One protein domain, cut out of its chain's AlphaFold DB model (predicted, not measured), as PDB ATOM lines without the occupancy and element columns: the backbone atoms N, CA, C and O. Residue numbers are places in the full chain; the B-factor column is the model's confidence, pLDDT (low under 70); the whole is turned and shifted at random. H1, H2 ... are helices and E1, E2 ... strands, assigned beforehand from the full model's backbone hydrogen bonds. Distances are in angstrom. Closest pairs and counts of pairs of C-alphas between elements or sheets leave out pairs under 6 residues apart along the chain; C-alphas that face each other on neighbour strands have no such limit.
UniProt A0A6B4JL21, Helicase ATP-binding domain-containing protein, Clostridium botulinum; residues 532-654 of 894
ATOM      1  N   VAL A 532      35.640  -6.391  33.140       79.50
ATOM      2  CA  VAL A 532      35.962  -6.554  31.714       79.50
ATOM      3  C   VAL A 532      36.086  -8.031  31.348       79.50
ATOM      4  O   VAL A 532      36.662  -8.822  32.085       79.50
ATOM      5  N   ASN A 533      35.555  -8.425  30.189       68.69
ATOM      6  CA  ASN A 533      35.507  -9.842  29.804       68.69
ATOM      7  C   ASN A 533      36.743 -10.300  29.008       68.69
ATOM      8  O   ASN A 533      37.145 -11.455  29.124       68.69
ATOM      9  N   SER A 534      37.348  -9.424  28.196       62.09
ATOM     10  CA  SER A 534      38.313  -9.844  27.165       62.09
ATOM     11  C   SER A 534      39.284  -8.737  26.726       62.09
ATOM     12  O   SER A 534      39.417  -8.458  25.536       62.09
ATOM     13  N   ALA A 535      39.941  -8.068  27.669       60.62
ATOM     14  CA  ALA A 535      40.976  -7.098  27.317       60.62
ATOM     15  C   ALA A 535      42.306  -7.790  26.952       60.62
ATOM     16  O   ALA A 535      42.617  -8.880  27.457       60.62
ATOM     17  N   GLU A 536      43.118  -7.136  26.115       64.56
ATOM     18  CA  GLU A 536      44.555  -7.403  26.052       64.56
ATOM     19  C   GLU A 536      45.139  -7.053  27.416       64.56
ATOM     20  O   GLU A 536      45.445  -5.907  27.709       64.56
ATOM     21  N   THR A 537      45.206  -8.039  28.303       67.00
ATOM     22  CA  THR A 537      45.745  -7.837  29.648       67.00
ATOM     23  C   THR A 537      47.241  -7.524  29.606       67.00
ATOM     24  O   THR A 537      47.740  -6.891  30.524       67.00
ATOM     25  N   GLY A 538      47.956  -7.906  28.541       78.00
ATOM     26  CA  GLY A 538      49.418  -7.883  28.514       78.00
ATOM     27  C   GLY A 538      50.015  -8.863  29.529       78.00
ATOM     28  O   GLY A 538      49.309  -9.752  30.022       78.00
ATOM     29  N   ASP A 539      51.301  -8.688  29.833       85.75
ATOM     30  CA  ASP A 539      52.010  -9.502  30.824       85.75
ATOM     31  C   ASP A 539      51.548  -9.186  32.251       85.75
ATOM     32  O   ASP A 539      51.189  -8.045  32.577       85.75
ATOM     33  N   VAL A 540      51.631 -10.188  33.124       89.81
ATOM     34  CA  VAL A 540      51.485  -9.998  34.568       89.81
ATOM     35  C   VAL A 540      52.669  -9.187  35.097       89.81
ATOM     36  O   VAL A 540      53.809  -9.421  34.703       89.81
ATOM     37  N   SER A 541      52.401  -8.222  35.976       90.62
ATOM     38  CA  SER A 541      53.438  -7.442  36.659       90.62
ATOM     39  C   SER A 541      53.700  -7.947  38.075       90.62
ATOM     40  O   SER A 541      54.849  -8.055  38.492       90.62
ATOM     41  N   SER A 542      52.644  -8.240  38.834       90.75
ATOM     42  CA  SER A 542      52.759  -8.574  40.255       90.75
ATOM     43  C   SER A 542      51.544  -9.336  40.779       90.75
ATOM     44  O   SER A 542      50.478  -9.364  40.152       90.75
ATOM     45  N   ILE A 543      51.716  -9.952  41.946       91.62
ATOM     46  CA  ILE A 543      50.687 -10.692  42.676       91.62
ATOM     47  C   ILE A 543      50.698 -10.298  44.156       91.62
ATOM     48  O   ILE A 543      51.751 -10.058  44.746       91.62
ATOM     49  N   LEU A 544      49.511 -10.255  44.757       88.94
ATOM     50  CA  LEU A 544      49.305 -10.204  46.198       88.94
ATOM     51  C   LEU A 544      48.571 -11.465  46.654       88.94
ATOM     52  O   LEU A 544      47.484 -11.761  46.157       88.94
ATOM     53  N   LEU A 545      49.128 -12.173  47.631       88.50
ATOM     54  CA  LEU A 545      48.444 -13.256  48.334       88.50
ATOM     55  C   LEU A 545      47.683 -12.685  49.539       88.50
ATOM     56  O   LEU A 545      48.273 -12.118  50.460       88.50
ATOM     57  N   ASN A 546      46.356 -12.828  49.541       80.50
ATOM     58  CA  ASN A 546      45.470 -12.251  50.556       80.50
ATOM     59  C   ASN A 546      45.393 -13.163  51.788       80.50
ATOM     60  O   ASN A 546      44.374 -13.803  52.042       80.50
ATOM     61  N   LEU A 547      46.494 -13.229  52.536       78.88
ATOM     62  CA  LEU A 547      46.661 -14.135  53.676       78.88
ATOM     63  C   LEU A 547      46.652 -13.430  55.042       78.88
ATOM     64  O   LEU A 547      46.913 -14.067  56.055       78.88
ATOM     65  N   SER A 548      46.338 -12.130  55.099       69.50
ATOM     66  CA  SER A 548      46.340 -11.348  56.350       69.50
ATOM     67  C   SER A 548      45.368 -11.869  57.409       69.50
ATOM     68  O   SER A 548      45.647 -11.767  58.593       69.50
ATOM     69  N   GLU A 549      44.257 -12.474  56.988       64.94
ATOM     70  CA  GLU A 549      43.254 -13.067  57.886       64.94
ATOM     71  C   GLU A 549      43.745 -14.354  58.583       64.94
ATOM     72  O   GLU A 549      43.080 -14.841  59.490       64.94
ATOM     73  N   LEU A 550      44.884 -14.923  58.157       68.88
ATOM     74  CA  LEU A 550      45.440 -16.161  58.719       68.88
ATOM     75  C   LEU A 550      46.333 -15.937  59.955       68.88
ATOM     76  O   LEU A 550      46.810 -16.914  60.525       68.88
ATOM     77  N   ASP A 551      46.593 -14.687  60.358       57.72
ATOM     78  CA  ASP A 551      47.295 -14.376  61.622       57.72
ATOM     79  C   ASP A 551      46.322 -14.013  62.762       57.72
ATOM     80  O   ASP A 551      46.686 -14.059  63.939       57.72
ATOM     81  N   ASP A 552      45.052 -13.748  62.435       54.09
ATOM     82  CA  ASP A 552      43.978 -13.711  63.425       54.09
ATOM     83  C   ASP A 552      43.654 -15.154  63.848       54.09
ATOM     84  O   ASP A 552      43.582 -16.043  63.003       54.09
ATOM     85  N   ASN A 553      43.439 -15.404  65.149       52.28
ATOM     86  CA  ASN A 553      43.271 -16.725  65.802       52.28
ATOM     87  C   ASN A 553      42.206 -17.692  65.206       52.28
ATOM     88  O   ASN A 553      41.935 -18.734  65.800       52.28
ATOM     89  N   LEU A 554      41.565 -17.342  64.091       54.31
ATOM     90  CA  LEU A 554      40.519 -18.083  63.392       54.31
ATOM     91  C   LEU A 554      41.056 -19.195  62.480       54.31
ATOM     92  O   LEU A 554      40.382 -20.208  62.330       54.31
ATOM     93  N   TYR A 555      42.249 -19.039  61.899       64.06
ATOM     94  CA  TYR A 555      42.847 -20.038  61.006       64.06
ATOM     95  C   TYR A 555      44.292 -20.313  61.399       64.06
ATOM     96  O   TYR A 555      45.017 -19.407  61.805       64.06
ATOM     97  N   LYS A 556      44.733 -21.567  61.267       72.75
ATOM     98  CA  LYS A 556      46.120 -21.952  61.550       72.75
ATOM     99  C   LYS A 556      46.761 -22.557  60.311       72.75
ATOM    100  O   LYS A 556      46.211 -23.486  59.722       72.75
ATOM    101  N   ILE A 557      47.934 -22.045  59.936       79.00
ATOM    102  CA  ILE A 557      48.775 -22.672  58.916       79.00
ATOM    103  C   ILE A 557      49.538 -23.810  59.589       79.00
ATOM    104  O   ILE A 557      50.196 -23.616  60.611       79.00
ATOM    105  N   ILE A 558      49.435 -25.003  59.018       79.88
ATOM    106  CA  ILE A 558      50.027 -26.231  59.536       79.88
ATOM    107  C   ILE A 558      50.922 -26.827  58.454       79.88
ATOM    108  O   ILE A 558      50.493 -27.029  57.314       79.88
ATOM    109  N   ARG A 559      52.176 -27.116  58.797       84.06
ATOM    110  CA  ARG A 559      53.068 -27.906  57.943       84.06
ATOM    111  C   ARG A 559      52.614 -29.365  57.906       84.06
ATOM    112  O   ARG A 559      51.998 -29.872  58.833       84.06
ATOM    113  N   SER A 560      53.005 -30.092  56.867       79.50
ATOM    114  CA  SER A 560      52.764 -31.537  56.723       79.50
ATOM    115  C   SER A 560      53.270 -32.387  57.902       79.50
ATOM    116  O   SER A 560      52.751 -33.478  58.127       79.50
ATOM    117  N   ASN A 561      54.241 -31.892  58.678       79.00
ATOM    118  CA  ASN A 561      54.737 -32.519  59.909       79.00
ATOM    119  C   ASN A 561      53.856 -32.240  61.152       79.00
ATOM    120  O   ASN A 561      54.173 -32.726  62.234       79.00
ATOM    121  N   GLY A 562      52.766 -31.481  61.006       73.44
ATOM    122  CA  GLY A 562      51.837 -31.110  62.076       73.44
ATOM    123  C   GLY A 562      52.223 -29.852  62.859       73.44
ATOM    124  O   GLY A 562      51.488 -29.464  63.764       73.44
ATOM    125  N   GLU A 563      53.346 -29.204  62.537       79.12
ATOM    126  CA  GLU A 563      53.784 -27.989  63.226       79.12
ATOM    127  C   GLU A 563      53.020 -26.755  62.741       79.12
ATOM    128  O   GLU A 563      52.782 -26.572  61.543       79.12
ATOM    129  N   TYR A 564      52.654 -25.893  63.689       79.12
ATOM    130  CA  TYR A 564      52.034 -24.607  63.397       79.12
ATOM    131  C   TYR A 564      53.070 -23.611  62.892       79.12
ATOM    132  O   TYR A 564      54.129 -23.445  63.494       79.12
ATOM    133  N   GLU A 565      52.715 -22.898  61.832       79.12
ATOM    134  CA  GLU A 565      53.529 -21.844  61.246       79.12
ATOM    135  C   GLU A 565      52.759 -20.532  61.186       79.12
ATOM    136  O   GLU A 565      51.527 -20.499  61.134       79.12
ATOM    137  N   LYS A 566      53.511 -19.433  61.178       74.12
ATOM    138  CA  LYS A 566      52.975 -18.088  60.982       74.12
ATOM    139  C   LYS A 566      53.600 -17.442  59.761       74.12
ATOM    140  O   LYS A 566      54.735 -17.737  59.381       74.12
ATOM    141  N   ILE A 567      52.865 -16.511  59.170       73.19
ATOM    142  CA  ILE A 567      53.418 -15.632  58.145       73.19
ATOM    143  C   ILE A 567      54.314 -14.624  58.867       73.19
ATOM    144  O   ILE A 567      53.837 -13.720  59.543       73.19
ATOM    145  N   SER A 568      55.624 -14.843  58.780       66.62
ATOM    146  CA  SER A 568      56.661 -14.035  59.432       66.62
ATOM    147  C   SER A 568      56.855 -12.678  58.754       66.62
ATOM    148  O   SER A 568      57.220 -11.707  59.413       66.62
ATOM    149  N   ASP A 569      56.594 -12.615  57.447       73.75
ATOM    150  CA  ASP A 569      56.785 -11.432  56.622       73.75
ATOM    151  C   ASP A 569      55.641 -11.275  55.609       73.75
ATOM    152  O   ASP A 569      55.664 -11.822  54.502       73.75
ATOM    153  N   PHE A 570      54.630 -10.494  55.992       76.31
ATOM    154  CA  PHE A 570      53.513 -10.149  55.113       76.31
ATOM    155  C   PHE A 570      53.929  -9.326  53.894       76.31
ATOM    156  O   PHE A 570      53.200  -9.341  52.900       76.31
ATOM    157  N   SER A 571      55.077  -8.638  53.934       76.06
ATOM    158  CA  SER A 571      55.568  -7.901  52.767       76.06
ATOM    159  C   SER A 571      55.921  -8.866  51.632       76.06
ATOM    160  O   SER A 571      55.585  -8.596  50.484       76.06
ATOM    161  N   SER A 572      56.429 -10.065  51.954       81.19
ATOM    162  CA  SER A 572      56.734 -11.112  50.968       81.19
ATOM    163  C   SER A 572      55.508 -11.664  50.227       81.19
ATOM    164  O   SER A 572      55.646 -12.220  49.139       81.19
ATOM    165  N   CYS A 573      54.297 -11.507  50.781       84.19
ATOM    166  CA  CYS A 573      53.052 -11.890  50.107       84.19
ATOM    167  C   CYS A 573      52.709 -10.957  48.936       84.19
ATOM    168  O   CYS A 573      51.839 -11.297  48.131       84.19
ATOM    169  N   PHE A 574      53.364  -9.795  48.849       86.31
ATOM    170  CA  PHE A 574      53.331  -8.902  47.702       86.31
ATOM    171  C   PHE A 574      54.645  -9.028  46.929       86.31
ATOM    172  O   PHE A 574      55.713  -8.708  47.441       86.31
ATOM    173  N   THR A 575      54.578  -9.522  45.696       88.06
ATOM    174  CA  THR A 575      55.785  -9.894  44.953       88.06
ATOM    175  C   THR A 575      55.623  -9.652  43.455       88.06
ATOM    176  O   THR A 575      54.518  -9.712  42.898       88.06
ATOM    177  N   GLU A 576      56.735  -9.336  42.798       90.00
ATOM    178  CA  GLU A 576      56.791  -9.199  41.346       90.00
ATOM    179  C   GLU A 576      56.679 -10.572  40.679       90.00
ATOM    180  O   GLU A 576      57.171 -11.584  41.183       90.00
ATOM    181  N   VAL A 577      56.024 -10.603  39.521       91.62
ATOM    182  CA  VAL A 577      55.866 -11.826  38.732       91.62
ATOM    183  C   VAL A 577      56.795 -11.747  37.528       91.62
ATOM    184  O   VAL A 577      56.698 -10.833  36.712       91.62
ATOM    185  N   CYS A 578      57.676 -12.733  37.396       88.56
ATOM    186  CA  CYS A 578      58.597 -12.867  36.270       88.56
ATOM    187  C   CYS A 578      58.335 -14.196  35.560       88.56
ATOM    188  O   CYS A 578      58.441 -15.253  36.178       88.56
ATOM    189  N   ASN A 579      58.012 -14.159  34.261       86.25
ATOM    190  CA  ASN A 579      57.658 -15.350  33.468       86.25
ATOM    191  C   ASN A 579      56.583 -16.212  34.159       86.25
ATOM    192  O   ASN A 579      56.784 -17.405  34.392       86.25
ATOM    193  N   ASP A 580      55.483 -15.572  34.568       90.00
ATOM    194  CA  ASP A 580      54.368 -16.166  35.323       90.00
ATOM    195  C   ASP A 580      54.753 -16.817  36.665       90.00
ATOM    196  O   ASP A 580      53.913 -17.439  37.311       90.00
ATOM    197  N   SER A 581      55.997 -16.658  37.120       92.00
ATOM    198  CA  SER A 581      56.514 -17.244  38.355       92.00
ATOM    199  C   SER A 581      56.726 -16.171  39.420       92.00
ATOM    200  O   SER A 581      57.096 -15.037  39.109       92.00
ATOM    201  N   PHE A 582      56.507 -16.530  40.680       93.31
ATOM    202  CA  PHE A 582      56.662 -15.638  41.828       93.31
ATOM    203  C   PHE A 582      57.171 -16.390  43.059       93.31
ATOM    204  O   PHE A 582      57.123 -17.621  43.110       93.31
ATOM    205  N   LYS A 583      57.660 -15.651  44.060       91.19
ATOM    206  CA  LYS A 583      58.104 -16.217  45.342       91.19
ATOM    207  C   LYS A 583      57.575 -15.409  46.516       91.19
ATOM    208  O   LYS A 583      57.527 -14.183  46.433       91.19
ATOM    209  N   PHE A 584      57.227 -16.104  47.591       89.81
ATOM    210  CA  PHE A 584      56.822 -15.526  48.873       89.81
ATOM    211  C   PHE A 584      57.304 -16.418  50.024       89.81
ATOM    212  O   PHE A 584      57.706 -17.559  49.788       89.81
ATOM    213  N   ASN A 585      57.273 -15.920  51.260       86.31
ATOM    214  CA  ASN A 585      57.811 -16.644  52.411       86.31
ATOM    215  C   ASN A 585      56.708 -17.036  53.409       86.31
ATOM    216  O   ASN A 585      55.795 -16.258  53.682       86.31
ATOM    217  N   ILE A 586      56.825 -18.233  53.993       82.62
ATOM    218  CA  ILE A 586      56.050 -18.670  55.168       82.62
ATOM    219  C   ILE A 586      57.040 -19.176  56.216       82.62
ATOM    220  O   ILE A 586      57.790 -20.121  55.967       82.62
ATOM    221  N   GLY A 587      57.054 -18.561  57.400       79.00
ATOM    222  CA  GLY A 587      58.057 -18.854  58.422       79.00
ATOM    223  C   GLY A 587      59.474 -18.583  57.906       79.00
ATOM    224  O   GLY A 587      59.832 -17.433  57.643       79.00
ATOM    225  N   SER A 588      60.276 -19.639  57.765       78.50
ATOM    226  CA  SER A 588      61.628 -19.588  57.180       78.50
ATOM    227  C   SER A 588      61.721 -20.176  55.767       78.50
ATOM    228  O   SER A 588      62.781 -20.096  55.143       78.50
ATOM    229  N   ASP A 589      60.627 -20.730  55.239       84.81
ATOM    230  CA  ASP A 589      60.610 -21.358  53.921       84.81
ATOM    231  C   ASP A 589      60.275 -20.320  52.846       84.81
ATOM    232  O   ASP A 589      59.340 -19.527  52.990       84.81
ATOM    233  N   SER A 590      61.006 -20.373  51.732       87.56
ATOM    234  CA  SER A 590      60.669 -19.637  50.514       87.56
ATOM    235  C   SER A 590      59.883 -20.549  49.575       87.56
ATOM    236  O   SER A 590      60.370 -21.608  49.172       87.56
ATOM    237  N   ILE A 591      58.653 -20.158  49.255       89.44
ATOM    238  CA  ILE A 591      57.720 -20.919  48.424       89.44
ATOM    239  C   ILE A 591      57.687 -20.295  47.032       89.44
ATOM    240  O   ILE A 591      57.449 -19.096  46.882       89.44
ATOM    241  N   GLU A 592      57.886 -21.121  46.004       91.38
ATOM    242  CA  GLU A 592      57.740 -20.703  44.610       91.38
ATOM    243  C   GLU A 592      56.337 -21.046  44.100       91.38
ATOM    244  O   GLU A 592      55.809 -22.135  44.351       91.38
ATOM    245  N   GLY A 593      55.733 -20.111  43.373       92.44
ATOM    246  CA  GLY A 593      54.433 -20.277  42.744       92.44
ATOM    247  C   GLY A 593      54.464 -19.931  41.260       92.44
ATOM    248  O   GLY A 593      55.299 -19.150  40.807       92.44
ATOM    249  N   VAL A 594      53.538 -20.518  40.504       93.25
ATOM    250  CA  VAL A 594      53.339 -20.273  39.072       93.25
ATOM    251  C   VAL A 594      51.878 -19.921  38.818       93.25
ATOM    252  O   VAL A 594      50.963 -20.563  39.335       93.25
ATOM    253  N   LEU A 595      51.650 -18.902  37.996       92.38
ATOM    254  CA  LEU A 595      50.333 -18.503  37.524       92.38
ATOM    255  C   LEU A 595      49.958 -19.286  36.264       92.38
ATOM    256  O   LEU A 595      50.665 -19.279  35.260       92.38
ATOM    257  N   LYS A 596      48.795 -19.939  36.289       89.81
ATOM    258  CA  LYS A 596      48.181 -20.563  35.112       89.81
ATOM    259  C   LYS A 596      47.041 -19.692  34.617       89.81
ATOM    260  O   LYS A 596      45.975 -19.647  35.231       89.81
ATOM    261  N   ILE A 597      47.264 -19.021  33.490       86.38
ATOM    262  CA  ILE A 597      46.256 -18.193  32.827       86.38
ATOM    263  C   ILE A 597      45.606 -19.010  31.713       86.38
ATOM    264  O   ILE A 597      46.285 -19.529  30.829       86.38
ATOM    265  N   TYR A 598      44.282 -19.117  31.734       81.56
ATOM    266  CA  TYR A 598      43.513 -19.839  30.721       81.56
ATOM    267  C   TYR A 598      42.237 -19.083  30.357       81.56
ATOM    268  O   TYR A 598      41.782 -18.204  31.088       81.56
ATOM    269  N   THR A 599      41.659 -19.397  29.198       74.12
ATOM    270  CA  THR A 599      40.394 -18.795  28.751       74.12
ATOM    271  C   THR A 599      39.262 -19.789  28.937       74.12
ATOM    272  O   THR A 599      39.362 -20.935  28.507       74.12
ATOM    273  N   TYR A 600      38.170 -19.339  29.543       65.12
ATOM    274  CA  TYR A 600      36.990 -20.140  29.813       65.12
ATOM    275  C   TYR A 600      35.717 -19.334  29.527       65.12
ATOM    276  O   TYR A 600      35.560 -18.225  30.030       65.12
ATOM    277  N   ARG A 601      34.827 -19.850  28.661       64.81
ATOM    278  CA  ARG A 601      33.610 -19.148  28.182       64.81
ATOM    279  C   ARG A 601      33.863 -17.681  27.774       64.81
ATOM    280  O   ARG A 601      33.068 -16.796  28.068       64.81
ATOM    281  N   LYS A 602      34.973 -17.435  27.061       64.12
ATOM    282  CA  LYS A 602      35.469 -16.109  26.618       64.12
ATOM    283  C   LYS A 602      35.986 -15.180  27.729       64.12
ATOM    284  O   LYS A 602      36.329 -14.043  27.428       64.12
ATOM    285  N   MET A 603      36.083 -15.650  28.971       70.19
ATOM    286  CA  MET A 603      36.673 -14.913  30.092       70.19
ATOM    287  C   MET A 603      38.050 -15.480  30.432       70.19
ATOM    288  O   MET A 603      38.236 -16.697  30.440       70.19
ATOM    289  N   LYS A 604      39.024 -14.623  30.748       77.38
ATOM    290  CA  LYS A 604      40.305 -15.098  31.293       77.38
ATOM    291  C   LYS A 604      40.139 -15.485  32.763       77.38
ATOM    292  O   LYS A 604      39.516 -14.759  33.537       77.38
ATOM    293  N   LYS A 605      40.724 -16.615  33.143       82.25
ATOM    294  CA  LYS A 605      40.805 -17.127  34.511       82.25
ATOM    295  C   LYS A 605      42.263 -17.363  34.874       82.25
ATOM    296  O   LYS A 605      43.082 -17.657  34.004       82.25
ATOM    297  N   ILE A 606      42.565 -17.213  36.157       87.06
ATOM    298  CA  ILE A 606      43.905 -17.402  36.709       87.06
ATOM    299  C   ILE A 606      43.812 -18.394  37.859       87.06
ATOM    300  O   ILE A 606      42.900 -18.297  38.683       87.06
ATOM    301  N   ARG A 607      44.755 -19.332  37.903       88.25
ATOM    302  CA  ARG A 607      45.000 -20.220  39.040       88.25
ATOM    303  C   ARG A 607      46.439 -20.097  39.510       88.25
ATOM    304  O   ARG A 607      47.328 -19.808  38.712       88.25
ATOM    305  N   VAL A 608      46.642 -20.354  40.793       90.81
ATOM    306  CA  VAL A 608      47.958 -20.442  41.423       90.81
ATOM    307  C   VAL A 608      48.332 -21.912  41.580       90.81
ATOM    308  O   VAL A 608      47.558 -22.691  42.131       90.81
ATOM    309  N   GLU A 609      49.523 -22.288  41.132       91.00
ATOM    310  CA  GLU A 609      50.170 -23.558  41.468       91.00
ATOM    311  C   GLU A 609      51.371 -23.269  42.368       91.00
ATOM    312  O   GLU A 609      52.095 -22.308  42.124       91.00
ATOM    313  N   LEU A 610      51.586 -24.078  43.405       89.81
ATOM    314  CA  LEU A 610      52.746 -23.964  44.293       89.81
ATOM    315  C   LEU A 610      53.678 -25.156  44.066       89.81
ATOM    316  O   LEU A 610      53.212 -26.288  43.927       89.81
ATOM    317  N   THR A 611      54.991 -24.918  44.045       81.94
ATOM    318  CA  THR A 611      55.997 -25.989  43.907       81.94
ATOM    319  C   THR A 611      56.098 -26.849  45.164       81.94
ATOM    320  O   THR A 611      56.461 -28.022  45.085       81.94
ATOM    321  N   ASN A 612      55.736 -26.287  46.321       73.62
ATOM    322  CA  ASN A 612      55.745 -26.951  47.617       73.62
ATOM    323  C   ASN A 612      54.347 -26.901  48.263       73.62
ATOM    324  O   ASN A 612      53.894 -25.848  48.708       73.62
ATOM    325  N   ASN A 613      53.676 -28.058  48.336       72.19
ATOM    326  CA  ASN A 613      52.328 -28.215  48.902       72.19
ATOM    327  C   ASN A 613      52.336 -28.716  50.358       72.19
ATOM    328  O   ASN A 613      51.354 -29.289  50.824       72.19
ATOM    329  N   ASN A 614      53.427 -28.494  51.093       84.38
ATOM    330  CA  ASN A 614      53.570 -28.956  52.475       84.38
ATOM    331  C   ASN A 614      52.764 -28.147  53.501       84.38
ATOM    332  O   ASN A 614      52.907 -28.408  54.692       84.38
ATOM    333  N   TYR A 615      51.947 -27.184  53.075       86.06
ATOM    334  CA  TYR A 615      51.175 -26.315  53.959       86.06
ATOM    335  C   TYR A 615      49.678 -26.561  53.817       86.06
ATOM    336  O   TYR A 615      49.137 -26.626  52.709       86.06
ATOM    337  N   TYR A 616      49.011 -26.634  54.961       84.56
ATOM    338  CA  TYR A 616      47.578 -26.824  55.115       84.56
ATOM    339  C   TYR A 616      47.009 -25.713  55.990       84.56
ATOM    340  O   TYR A 616      47.713 -25.133  56.812       84.56
ATOM    341  N   ILE A 617      45.737 -25.412  55.794       81.81
ATOM    342  CA  ILE A 617      44.964 -24.495  56.615       81.81
ATOM    343  C   ILE A 617      43.937 -25.334  57.352       81.81
ATOM    344  O   ILE A 617      43.167 -26.067  56.728       81.81
ATOM    345  N   ASP A 618      43.963 -25.219  58.673       74.38
ATOM    346  CA  ASP A 618      42.902 -25.723  59.532       74.38
ATOM    347  C   ASP A 618      41.733 -24.737  59.502       74.38
ATOM    348  O   ASP A 618      41.863 -23.587  59.931       74.38
ATOM    349  N   ASN A 619      40.620 -25.184  58.929       66.88
ATOM    350  CA  ASN A 619      39.354 -24.468  58.883       66.88
ATOM    351  C   ASN A 619      38.315 -25.271  59.674       66.88
ATOM    352  O   ASN A 619      37.701 -26.196  59.131       66.88
ATOM    353  N   ASP A 620      38.148 -24.946  60.957       59.66
ATOM    354  CA  ASP A 620      37.176 -25.588  61.857       59.66
ATOM    355  C   ASP A 620      37.298 -27.133  61.882       59.66
ATOM    356  O   ASP A 620      36.306 -27.873  61.829       59.66
ATOM    357  N   GLY A 621      38.537 -27.639  61.924       57.94
ATOM    358  CA  GLY A 621      38.857 -29.068  61.971       57.94
ATOM    359  C   GLY A 621      38.930 -29.749  60.602       57.94
ATOM    360  O   GLY A 621      39.206 -30.948  60.530       57.94
ATOM    361  N   SER A 622      38.699 -29.013  59.510       62.28
ATOM    362  CA  SER A 622      38.919 -29.495  58.144       62.28
ATOM    363  C   SER A 622      40.258 -28.994  57.599       62.28
ATOM    364  O   SER A 622      40.524 -27.794  57.561       62.28
ATOM    365  N   MET A 623      41.111 -29.925  57.167       71.25
ATOM    366  CA  MET A 623      42.437 -29.614  56.629       71.25
ATOM    367  C   MET A 623      42.366 -29.397  55.119       71.25
ATOM    368  O   MET A 623      42.123 -30.332  54.354       71.25
ATOM    369  N   VAL A 624      42.628 -28.167  54.677       78.12
ATOM    370  CA  VAL A 624      42.659 -27.798  53.254       78.12
ATOM    371  C   VAL A 624      44.073 -27.377  52.876       78.12
ATOM    372  O   VAL A 624      44.652 -26.513  53.519       78.12
ATOM    373  N   SER A 625      44.664 -27.954  51.825       84.94
ATOM    374  CA  SER A 625      45.995 -27.521  51.361       84.94
ATOM    375  C   SER A 625      45.992 -26.032  50.992       84.94
ATOM    376  O   SER A 625      45.036 -25.576  50.357       84.94
ATOM    377  N   LEU A 626      47.075 -25.307  51.275       86.25
ATOM    378  CA  LEU A 626      47.205 -23.869  51.014       86.25
ATOM    379  C   LEU A 626      46.868 -23.492  49.562       86.25
ATOM    380  O   LEU A 626      46.132 -22.538  49.328       86.25
ATOM    381  N   VAL A 627      47.345 -24.267  48.583       87.00
ATOM    382  CA  VAL A 627      47.048 -24.034  47.158       87.00
ATOM    383  C   VAL A 627      45.549 -24.139  46.847       87.00
ATOM    384  O   VAL A 627      45.009 -23.318  46.103       87.00
ATOM    385  N   ASN A 628      44.847 -25.100  47.451       81.75
ATOM    386  CA  ASN A 628      43.399 -25.238  47.289       81.75
ATOM    387  C   ASN A 628      42.657 -24.103  47.985       81.75
ATOM    388  O   ASN A 628      41.703 -23.593  47.415       81.75
ATOM    389  N   TYR A 629      43.104 -23.666  49.163       81.56
ATOM    390  CA  TYR A 629      42.519 -22.505  49.829       81.56
ATOM    391  C   TYR A 629      42.666 -21.232  48.982       81.56
ATOM    392  O   TYR A 629      41.674 -20.554  48.722       81.56
ATOM    393  N   LEU A 630      43.869 -20.954  48.459       85.88
ATOM    394  CA  LEU A 630      44.123 -19.806  47.581       85.88
ATOM    395  C   LEU A 630      43.202 -19.802  46.352       85.88
ATOM    396  O   LEU A 630      42.632 -18.762  46.020       85.88
ATOM    397  N   ASN A 631      43.036 -20.950  45.691       83.75
ATOM    398  CA  ASN A 631      42.229 -21.056  44.475       83.75
ATOM    399  C   ASN A 631      40.715 -21.126  44.739       83.75
ATOM    400  O   ASN A 631      39.956 -20.474  44.026       83.75
ATOM    401  N   ASN A 632      40.262 -21.893  45.735       74.94
ATOM    402  CA  ASN A 632      38.835 -22.072  46.024       74.94
ATOM    403  C   ASN A 632      38.217 -20.794  46.602       74.94
ATOM    404  O   ASN A 632      37.122 -20.408  46.197       74.94
ATOM    405  N   GLU A 633      38.946 -20.105  47.482       75.06
ATOM    406  CA  GLU A 633      38.493 -18.862  48.114       75.06
ATOM    407  C   GLU A 633      38.918 -17.604  47.328       75.06
ATOM    408  O   GLU A 633      38.642 -16.483  47.754       75.06
ATOM    409  N   ASN A 634      39.595 -17.764  46.178       78.88
ATOM    410  CA  ASN A 634      40.191 -16.679  45.381       78.88
ATOM    411  C   ASN A 634      41.013 -15.686  46.235       78.88
ATOM    412  O   ASN A 634      40.910 -14.466  46.075       78.88
ATOM    413  N   LYS A 635      41.838 -16.196  47.160       85.12
ATOM    414  CA  LYS A 635      42.632 -15.403  48.122       85.12
ATOM    415  C   LYS A 635      43.931 -14.864  47.510       85.12
ATOM    416  O   LYS A 635      44.997 -14.923  48.116       85.12
ATOM    417  N   PHE A 636      43.840 -14.304  46.310       88.62
ATOM    418  CA  PHE A 636      44.944 -13.623  45.640       88.62
ATOM    419  C   PHE A 636      44.430 -12.557  44.666       88.62
ATOM    420  O   PHE A 636      43.302 -12.630  44.173       88.62
ATOM    421  N   THR A 637      45.283 -11.582  44.374       89.19
ATOM    422  CA  THR A 637      45.031 -10.499  43.423       89.19
ATOM    423  C   THR A 637      46.215 -10.401  42.467       89.19
ATOM    424  O   THR A 637      47.358 -10.399  42.912       89.19
ATOM    425  N   VAL A 638      45.964 -10.322  41.159       90.81
ATOM    426  CA  VAL A 638      47.015 -10.230  40.127       90.81
ATOM    427  C   VAL A 638      46.890  -8.909  39.387       90.81
ATOM    428  O   VAL A 638      45.801  -8.569  38.933       90.81
ATOM    429  N   MET A 639      47.988  -8.177  39.227       89.75
ATOM    430  CA  MET A 639      48.028  -6.948  38.437       89.75
ATOM    431  C   MET A 639      48.758  -7.188  37.120       89.75
ATOM    432  O   MET A 639      49.777  -7.878  37.070       89.75
ATOM    433  N   PHE A 640      48.227  -6.613  36.048       89.12
ATOM    434  CA  PHE A 640      48.834  -6.655  34.726       89.12
ATOM    435  C   PHE A 640      49.507  -5.325  34.372       89.12
ATOM    436  O   PHE A 640      49.072  -4.264  34.823       89.12
ATOM    437  N   LYS A 641      50.496  -5.353  33.466       86.38
ATOM    438  CA  LYS A 641      51.194  -4.141  32.978       86.38
ATOM    439  C   LYS A 641      50.270  -3.114  32.312       86.38
ATOM    440  O   LYS A 641      50.619  -1.945  32.215       86.38
ATOM    441  N   THR A 642      49.094  -3.539  31.857       84.62
ATOM    442  CA  THR A 642      48.066  -2.661  31.271       84.62
ATOM    443  C   THR A 642      47.246  -1.891  32.310       84.62
ATOM    444  O   THR A 642      46.442  -1.043  31.932       84.62
ATOM    445  N   GLY A 643      47.425  -2.173  33.608       83.31
ATOM    446  CA  GLY A 643      46.651  -1.585  34.707       83.31
ATOM    447  C   GLY A 643      45.374  -2.355  35.063       83.31
ATOM    448  O   GLY A 643      44.679  -1.990  36.008       83.31
ATOM    449  N   ILE A 644      45.063  -3.435  34.340       88.12
ATOM    450  CA  ILE A 644      43.964  -4.344  34.681       88.12
ATOM    451  C   ILE A 644      44.347  -5.170  35.911       88.12
ATOM    452  O   ILE A 644      45.497  -5.582  36.063       88.12
ATOM    453  N   VAL A 645      43.366  -5.449  36.767       89.75
ATOM    454  CA  VAL A 645      43.535  -6.235  37.992       89.75
ATOM    455  C   VAL A 645      42.616  -7.450  37.963       89.75
ATOM    456  O   VAL A 645      41.428  -7.326  37.691       89.75
ATOM    457  N   TYR A 646      43.133  -8.639  38.251       88.56
ATOM    458  CA  TYR A 646      42.334  -9.836  38.495       88.56
ATOM    459  C   TYR A 646      42.106 -10.005  39.997       88.56
ATOM    460  O   TYR A 646      43.065 -10.195  40.744       88.56
ATOM    461  N   MET A 647      40.849  -9.959  40.438       86.75
ATOM    462  CA  MET A 647      40.470 -10.149  41.841       86.75
ATOM    463  C   MET A 647      39.108 -10.837  41.941       86.75
ATOM    464  O   MET A 647      38.196 -10.540  41.166       86.75
ATOM    465  N   GLY A 648      38.965 -11.777  42.883       79.06
ATOM    466  CA  GLY A 648      37.689 -12.462  43.127       79.06
ATOM    467  C   GLY A 648      37.135 -13.192  41.898       79.06
ATOM    468  O   GLY A 648      35.924 -13.248  41.708       79.06
ATOM    469  N   GLY A 649      38.012 -13.679  41.013       79.62
ATOM    470  CA  GLY A 649      37.628 -14.379  39.784       79.62
ATOM    471  C   GLY A 649      37.255 -13.487  38.589       79.62
ATOM    472  O   GLY A 649      36.863 -14.032  37.550       79.62
ATOM    473  N   ASN A 650      37.374 -12.160  38.713       83.19
ATOM    474  CA  ASN A 650      37.009 -11.179  37.688       83.19
ATOM    475  C   ASN A 650      38.211 -10.327  37.264       83.19
ATOM    476  O   ASN A 650      39.063 -10.003  38.087       83.19
ATOM    477  N   LEU A 651      38.245  -9.915  35.992       87.12
ATOM    478  CA  LEU A 651      39.139  -8.854  35.524       87.12
ATOM    479  C   LEU A 651      38.461  -7.498  35.726       87.12
ATOM    480  O   LEU A 651      37.327  -7.292  35.294       87.12
ATOM    481  N   LEU A 652      39.175  -6.576  36.353       87.62
ATOM    482  CA  LEU A 652      38.704  -5.271  36.782       87.62
ATOM    483  C   LEU A 652      39.568  -4.191  36.141       87.62
ATOM    484  O   LEU A 652      40.798  -4.248  36.186       87.62
ATOM    485  N   ASN A 653      38.911  -3.203  35.548       85.88
ATOM    486  CA  ASN A 653      39.545  -2.014  35.008       85.88
ATOM    487  C   ASN A 653      39.247  -0.819  35.934       85.88
ATOM    488  O   ASN A 653      38.065  -0.476  36.093       85.88
ATOM    489  N   PRO A 654      40.272  -0.193  36.546       80.81
ATOM    490  CA  PRO A 654      40.103   1.048  37.292       80.81
ATOM    491  C   PRO A 654      39.408   2.113  36.435       80.81
ATOM    492  O   PRO A 654      39.822   2.397  35.312       80.81
TER     493      PRO A 654
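AT A GLANCE: This is residues 532 to 654 of the 894 residues of the protein "Helicase ATP-binding domain-containing protein" of Clostridium botulinum (UniProt A0A6B4JL21). The body is a small sandwich: a five-stranded sheet, E3 E1 E9 E10 E11, stands face to face with a three-stranded sheet, E4 E5 E6, their strands crossed at 60 degrees. A second small sheet, E2 E7 E8, makes one end of the longest axis, and the short helix H2 sits between it and E6, while H1 is a single turn just before E3. The printed part has 123 residues with two named helices and eleven named strands, in the order E1 E2 H1 E3 E4 E5 E6 E7 E8 H2 E9 E10 E11. The three sheets are antiparallel throughout, and the class is mostly strand. The whole is compact, with a radius of gyration of the C-alphas of 14.8 A, and elongated, spanning 43 by 25 by 24 A.

HOW THE PARTS SIT: The largest sheet runs E3, residues 574 to 576, E1, residues 540 to 545, E9, residues 636 to 640, E10, residues 645 to 647, and E11, residues 650 to 653, with E3 and E11 as edge strands. It is only just strongly twisted, with C-alphas up to 4.2 A off its best plane. N 575 and O 543 of E3 and E1 are within hydrogen-bond range at 3.0 A, as are N 544 and O 637 of E1 and E9 at 2.8 A. E9, E10 and E11 form a meander, each strand the antiparallel neighbour of the one before; N 646 and O 638 are 2.8 A apart, and N 652 and O 645 2.7 A. Facing this sheet is a second meander, E4, residues 581 to 586, E5, residues 589 to 600, and E6, residues 603 to 610, which is strongly twisted. The facing parts of this sandwich are 9.5 A centre to centre, and their best planes are 22 degrees apart. N 591 and O 584 of the hairpin E4 and E5 are at 2.8 A, and N 596 and O 607 of the hairpin E5 and E6 at 2.8 A. The closest C-alphas of E3 and E4 are those of Glu 576 and Phe 582, at 6.5 A. E5 and E9 are apart. In the sheet of E2, residues 556 to 559, E7, residues 615 to 619, and E8, residues 622 to 625, N 558 and O 616 are at 2.8 A, and N 617 and O 624 at 2.8 A. H2, residues 626 to 632, is on this sheet at a height over the sheet of 8.4 A, over E8 and slantwise to the strands, at 50 degrees to E8 on the local plane. H2 is also on the sheet E4 E5 E6; Arg 607 of E6 and Asn 631 have the closest C-alphas, at 6.2 A. H1, residues 570 to 573, only grazes the largest sheet. Every O i to N i+4 pair of H2 is within hydrogen-bond range; H1 is too short for such a pair.

IN THESE COORDINATES: E1 begins at C-alpha 540, (51.485, -9.998, 34.568), and is 14.5 A long. E5, the longest strand, measures 33.8 A and ends at C-alpha 600, (36.990, -20.140, 29.813). E6 measures 23.3 A, E4 16.9 A, E9 13.5 A, E7 12.9 A and H2 9.9 A. E11 ends at C-alpha 653, (39.545, -2.014, 35.008).

THE WHOLE: The C-alphas farthest apart, those of Glu 536 and Gly 562, are 43.7 A from each other. The printed part has no cut. No link is long; those from E1 to E2 and from E2 to H1 are short, the others tight. The mean pLDDT of the printed part is 80.2, and residues 533 to 537, 548 to 555, 568, 600 to 602 and 619 to 622 are under 70.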